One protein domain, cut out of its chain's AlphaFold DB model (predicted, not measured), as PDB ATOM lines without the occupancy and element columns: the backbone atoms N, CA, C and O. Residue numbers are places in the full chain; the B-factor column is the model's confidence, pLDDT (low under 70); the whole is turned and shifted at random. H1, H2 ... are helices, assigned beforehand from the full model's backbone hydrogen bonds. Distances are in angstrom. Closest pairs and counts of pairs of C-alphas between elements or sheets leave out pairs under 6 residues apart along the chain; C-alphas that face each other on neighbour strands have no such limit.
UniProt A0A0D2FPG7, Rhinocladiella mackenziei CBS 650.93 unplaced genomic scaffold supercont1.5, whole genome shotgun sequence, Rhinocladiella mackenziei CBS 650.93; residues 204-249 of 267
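AT A GLANCE: This is residues 204 to 249 of the 267 residues of an uncharacterized protein of Rhinocladiella mackenziei CBS 650.93 (UniProt A0A0D2FPG7). Two helices, H2 and H3, make an L whose corner is the tight turn between them, and the short helix H1 sits in its open angle. The 46 printed residues hold three named helices, H1, H2, H3 in chain order, and no named strand: all helix. The whole is compact, with a radius of gyration of the C-alphas of 10.1 A and spans of 26 by 25 by 16 A.

HOW THE PARTS SIT: Start at H1, residues 208 to 213; it only just touches residues 222 to 225 of H2, residues 222 to 234, with 3 pairs of C-alphas within 8 A, the closest Gly 208 and Ile 222, 7.1 A apart. They run the same way at a steep tilt of 44 degrees. H1 is close to but not clearly touching H3, residues 239 to 249; their closest C-alphas, Asp 210 and Ile 243, are 7.2 A apart. H2 and H3 touch only at the corner, and only just, with 3 such pairs; the closest C-alphas, Glu 233 and Val 239, are 6.1 A apart. Every O i to N i+4 pair is within hydrogen-bond range in H2 and H3, and 1 of 2 in H1.

IN THESE COORDINATES: Find C-alpha 208 at (111.574, 134.069, 88.725), where H1 begins its 8.8 A. H2 runs 18.4 A from C-alpha 222, and H3 15.8 A to C-alpha 249 at (94.515, 139.173, 86.112).

THE WHOLE: The printed part has no cut. Look at residues 231 to 236, which stand free; 231 to 234 belong to H2. Mean pLDDT of the printed part is 71.3, with 19 residues under 70, among them 204 to 210.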
ATOM      1  N   VAL A 204     105.375 123.344  94.849       63.19
ATOM      2  CA  VAL A 204     105.146 124.662  94.225       63.19
ATOM      3  C   VAL A 204     106.130 124.905  93.069       63.19
ATOM      4  O   VAL A 204     107.333 124.707  93.222       63.19
ATOM      5  N   VAL A 205     105.633 125.350  91.907       61.56
ATOM      6  CA  VAL A 205     106.468 125.803  90.776       61.56
ATOM      7  C   VAL A 205     106.533 127.328  90.802       61.56
ATOM      8  O   VAL A 205     105.652 127.993  90.258       61.56
ATOM      9  N   LEU A 206     107.565 127.875  91.446       63.84
ATOM     10  CA  LEU A 206     107.851 129.308  91.425       63.84
ATOM     11  C   LEU A 206     108.730 129.647  90.225       63.84
ATOM     12  O   LEU A 206     109.843 129.139  90.091       63.84
ATOM     13  N   THR A 207     108.255 130.535  89.358       66.62
ATOM     14  CA  THR A 207     109.115 131.145  88.342       66.62
ATOM     15  C   THR A 207     109.789 132.396  88.904       66.62
ATOM     16  O   THR A 207     109.258 133.051  89.797       66.62
ATOM     17  N   GLY A 208     110.929 132.804  88.340       63.69
ATOM     18  CA  GLY A 208     111.574 134.069  88.725       63.69
ATOM     19  C   GLY A 208     110.687 135.312  88.526       63.69
ATOM     20  O   GLY A 208     110.956 136.348  89.118       63.69
ATOM     21  N   ARG A 209     109.613 135.218  87.726       67.88
ATOM     22  CA  ARG A 209     108.586 136.269  87.613       67.88
ATOM     23  C   ARG A 209     107.615 136.234  88.790       67.88
ATOM     24  O   ARG A 209     107.332 137.291  89.337       67.88
ATOM     25  N   ASP A 210     107.183 135.043  89.206       68.12
ATOM     26  CA  ASP A 210     106.336 134.865  90.393       68.12
ATOM     27  C   ASP A 210     107.061 135.353  91.665       68.12
ATOM     28  O   ASP A 210     106.445 135.955  92.538       68.12
ATOM     29  N   VAL A 211     108.387 135.174  91.746       70.94
ATOM     30  CA  VAL A 211     109.220 135.705  92.845       70.94
ATOM     31  C   VAL A 211     109.154 137.233  92.910       70.94
ATOM     32  O   VAL A 211     108.959 137.793  93.985       70.94
ATOM     33  N   VAL A 212     109.282 137.913  91.768       76.62
ATOM     34  CA  VAL A 212     109.227 139.385  91.702       76.62
ATOM     35  C   VAL A 212     107.823 139.908  92.012       76.62
ATOM     36  O   VAL A 212     107.691 140.904  92.718       76.62
ATOM     37  N   ALA A 213     106.783 139.223  91.531       74.31
ATOM     38  CA  ALA A 213     105.385 139.552  91.815       74.31
ATOM     39  C   ALA A 213     105.061 139.474  93.318       74.31
ATOM     40  O   ALA A 213     104.430 140.365  93.879       74.31
ATOM     41  N   LEU A 214     105.596 138.464  94.006       73.12
ATOM     42  CA  LEU A 214     105.455 138.286  95.454       73.12
ATOM     43  C   LEU A 214     106.405 139.178  96.283       73.12
ATOM     44  O   LEU A 214     106.535 138.992  97.494       73.12
ATOM     45  N   GLY A 215     107.073 140.150  95.651       75.38
ATOM     46  CA  GLY A 215     107.915 141.148  96.315       75.38
ATOM     47  C   GLY A 215     109.386 140.759  96.505       75.38
ATOM     48  O   GLY A 215     110.090 141.424  97.266       75.38
ATOM     49  N   GLY A 216     109.862 139.702  95.844       75.62
ATOM     50  CA  GLY A 216     111.280 139.333  95.779       75.62
ATOM     51  C   GLY A 216     112.082 140.186  94.789       75.62
ATOM     52  O   GLY A 216     111.531 140.845  93.902       75.62
ATOM     53  N   GLN A 217     113.407 140.188  94.923       74.12
ATOM     54  CA  GLN A 217     114.313 140.882  94.007       74.12
ATOM     55  C   GLN A 217     114.796 139.950  92.887       74.12
ATOM     56  O   GLN A 217     114.904 138.732  93.035       74.12
ATOM     57  N   VAL A 218     115.099 140.532  91.721       73.00
ATOM     58  CA  VAL A 218     115.656 139.784  90.584       73.00
ATOM     59  C   VAL A 218     117.043 139.263  90.964       73.00
ATOM     60  O   VAL A 218     117.982 140.048  91.077       73.00
ATOM     61  N   GLY A 219     117.171 137.944  91.112       66.00
ATOM     62  CA  GLY A 219     118.419 137.277  91.496       66.00
ATOM     63  C   GLY A 219     118.422 136.674  92.901       66.00
ATOM     64  O   GLY A 219     119.431 136.085  93.274       66.00
ATOM     65  N   ASP A 220     117.322 136.785  93.652       71.75
ATOM     66  CA  ASP A 220     117.161 136.060  94.914       71.75
ATOM     67  C   ASP A 220     117.123 134.538  94.677       71.75
ATOM     68  O   ASP A 220     116.564 134.059  93.684       71.75
ATOM     69  N   ASP A 221     117.704 133.773  95.608       71.94
ATOM     70  CA  ASP A 221     117.672 132.309  95.583       71.94
ATOM     71  C   ASP A 221     116.214 131.825  95.649       71.94
ATOM     72  O   ASP A 221     115.546 131.945  96.681       71.94
ATOM     73  N   ILE A 222     115.729 131.253  94.543       66.56
ATOM     74  CA  ILE A 222     114.331 130.817  94.381       66.56
ATOM     75  C   ILE A 222     113.946 129.799  95.461       66.56
ATOM     76  O   ILE A 222     112.825 129.831  95.963       66.56
ATOM     77  N   GLU A 223     114.879 128.932  95.862       68.75
ATOM     78  CA  GLU A 223     114.657 127.934  96.914       68.75
ATOM     79  C   GLU A 223     114.425 128.581  98.281       68.75
ATOM     80  O   GLU A 223     113.432 128.276  98.938       68.75
ATOM     81  N   LYS A 224     115.265 129.547  98.675       75.00
ATOM     82  CA  LYS A 224     115.114 130.272  99.948       75.00
ATOM     83  C   LYS A 224     113.848 131.120  99.974       75.00
ATOM     84  O   LYS A 224     113.195 131.240 101.007       75.00
ATOM     85  N   PHE A 225     113.489 131.719  98.838       76.25
ATOM     86  CA  PHE A 225     112.234 132.453  98.717       76.25
ATOM     87  C   PHE A 225     111.027 131.510  98.807       76.25
ATOM     88  O   PHE A 225     110.054 131.822  99.487       76.25
ATOM     89  N   GLY A 226     111.109 130.329  98.190       74.56
ATOM     90  CA  GLY A 226     110.102 129.277  98.312       74.56
ATOM     91  C   GLY A 226     109.938 128.765  99.745       74.56
ATOM     92  O   GLY A 226     108.810 128.571 100.185       74.56
ATOM     93  N   GLU A 227     111.030 128.598 100.495       78.50
ATOM     94  CA  GLU A 227     110.985 128.273 101.930       78.50
ATOM     95  C   GLU A 227     110.301 129.380 102.736       78.50
ATOM     96  O   GLU A 227     109.372 129.104 103.491       78.50
ATOM     97  N   LYS A 228     110.649 130.647 102.486       80.56
ATOM     98  CA  LYS A 228     109.995 131.795 103.128       80.56
ATOM     99  C   LYS A 228     108.487 131.837 102.861       80.56
ATOM    100  O   LYS A 228     107.713 132.150 103.759       80.56
ATOM    101  N   LEU A 229     108.055 131.520 101.642       76.06
ATOM    102  CA  LEU A 229     106.631 131.435 101.315       76.06
ATOM    103  C   LEU A 229     105.925 130.295 102.059       76.06
ATOM    104  O   LEU A 229     104.771 130.466 102.443       76.06
ATOM    105  N   ARG A 230     106.603 129.164 102.298       74.31
ATOM    106  CA  ARG A 230     106.060 128.059 103.109       74.31
ATOM    107  C   ARG A 230     105.886 128.468 104.565       74.31
ATOM    108  O   ARG A 230     104.871 128.123 105.162       74.31
ATOM    109  N   ASP A 231     106.836 129.215 105.116       81.62
ATOM    110  CA  ASP A 231     106.721 129.743 106.477       81.62
ATOM    111  C   ASP A 231     105.529 130.710 106.580       81.62
ATOM    112  O   ASP A 231     104.727 130.613 107.505       81.62
ATOM    113  N   MET A 232     105.326 131.563 105.567       76.62
ATOM    114  CA  MET A 232     104.156 132.450 105.489       76.62
ATOM    115  C   MET A 232     102.832 131.677 105.339       76.62
ATOM    116  O   MET A 232     101.822 132.060 105.928       76.62
ATOM    117  N   GLU A 233     102.823 130.575 104.587       75.50
ATOM    118  CA  GLU A 233     101.654 129.695 104.451       75.50
ATOM    119  C   GLU A 233     101.324 128.980 105.775       75.50
ATOM    120  O   GLU A 233     100.152 128.870 106.144       75.50
ATOM    121  N   GLN A 234     102.339 128.578 106.551       77.50
ATOM    122  CA  GLN A 234     102.167 128.024 107.902       77.50
ATOM    123  C   GLN A 234     101.660 129.062 108.914       77.50
ATOM    124  O   GLN A 234     100.913 128.711 109.828       77.50
ATOM    125  N   GLU A 235     101.998 130.339 108.727       81.12
ATOM    126  CA  GLU A 235     101.444 131.470 109.484       81.12
ATOM    127  C   GLU A 235     100.000 131.836 109.070       81.12
ATOM    128  O   GLU A 235      99.394 132.741 109.646       81.12
ATOM    129  N   GLY A 236      99.409 131.108 108.111       76.00
ATOM    130  CA  GLY A 236      98.016 131.266 107.686       76.00
ATOM    131  C   GLY A 236      97.802 132.286 106.564       76.00
ATOM    132  O   GLY A 236      96.663 132.691 106.318       76.00
ATOM    133  N   VAL A 237      98.867 132.712 105.878       74.94
ATOM    134  CA  VAL A 237      98.772 133.573 104.692       74.94
ATOM    135  C   VAL A 237      98.454 132.713 103.463       74.94
ATOM    136  O   VAL A 237      99.187 131.785 103.141       74.94
ATOM    137  N   ASP A 238      97.375 133.032 102.743       75.00
ATOM    138  CA  ASP A 238      96.973 132.337 101.506       75.00
ATOM    139  C   ASP A 238      97.873 132.726 100.314       75.00
ATOM    140  O   ASP A 238      97.479 133.456  99.401       75.00
ATOM    141  N   VAL A 239      99.124 132.261 100.345       69.44
ATOM    142  CA  VAL A 239     100.134 132.509  99.305       69.44
ATOM    143  C   VAL A 239      99.714 131.883  97.973       69.44
ATOM    144  O   VAL A 239      99.890 132.477  96.907       69.44
ATOM    145  N   ARG A 240      99.118 130.689  98.020       67.56
ATOM    146  CA  ARG A 240      98.670 129.962  96.831       67.56
ATOM    147  C   ARG A 240      97.553 130.708  96.102       67.56
ATOM    148  O   ARG A 240      97.625 130.863  94.882       67.56
ATOM    149  N   GLY A 241      96.581 131.243  96.840       70.19
ATOM    150  CA  GLY A 241      95.530 132.092  96.288       70.19
ATOM    151  C   GLY A 241      96.050 133.419  95.730       70.19
ATOM    152  O   GLY A 241      95.503 133.910  94.745       70.19
ATOM    153  N   MET A 242      97.120 133.992  96.293       68.75
ATOM    154  CA  MET A 242      97.769 135.190  95.737       68.75
ATOM    155  C   MET A 242      98.419 134.918  94.373       68.75
ATOM    156  O   MET A 242      98.180 135.668  93.427       68.75
ATOM    157  N   ILE A 243      99.167 133.816  94.247       69.25
ATOM    158  CA  ILE A 243      99.809 133.409  92.984       69.25
ATOM    159  C   ILE A 243      98.761 133.131  91.898       69.25
ATOM    160  O   ILE A 243      98.932 133.523  90.742       69.25
ATOM    161  N   GLU A 244      97.669 132.450  92.248       68.75
ATOM    162  CA  GLU A 244      96.603 132.118  91.299       68.75
ATOM    163  C   GLU A 244      95.806 133.356  90.847       68.75
ATOM    164  O   GLU A 244      95.467 133.445  89.665       68.75
ATOM    165  N   ARG A 245      95.563 134.332  91.736       71.25
ATOM    166  CA  ARG A 245      94.881 135.596  91.389       71.25
ATOM    167  C   ARG A 245      95.704 136.457  90.435       71.25
ATOM    168  O   ARG A 245      95.172 136.889  89.419       71.25
ATOM    169  N   GLU A 246      96.995 136.632  90.708       63.84
ATOM    170  CA  GLU A 246      97.909 137.367  89.817       63.84
ATOM    171  C   GLU A 246      97.971 136.725  88.422       63.84
ATOM    172  O   GLU A 246      97.831 137.396  87.400       63.84
ATOM    173  N   ARG A 247      98.065 135.388  88.355       63.94
ATOM    174  CA  ARG A 247      98.043 134.659  87.075       63.94
ATOM    175  C   ARG A 247      96.735 134.824  86.299       63.94
ATOM    176  O   ARG A 247      96.737 134.617  85.086       63.94
ATOM    177  N   GLN A 248      95.631 135.154  86.969       61.38
ATOM    178  CA  GLN A 248      94.312 135.311  86.360       61.38
ATOM    179  C   GLN A 248      94.033 136.749  85.890       61.38
ATOM    180  O   GLN A 248      93.303 136.920  84.913       61.38
ATOM    181  N   GLU A 249      94.635 137.762  86.521       59.16
ATOM    182  CA  GLU A 249      94.515 139.173  86.112       59.16
ATOM    183  C   GLU A 249      95.288 139.497  84.819       59.16
ATOM    184  O   GLU A 249      94.854 140.345  84.039       59.16
TER     185      GLU A 249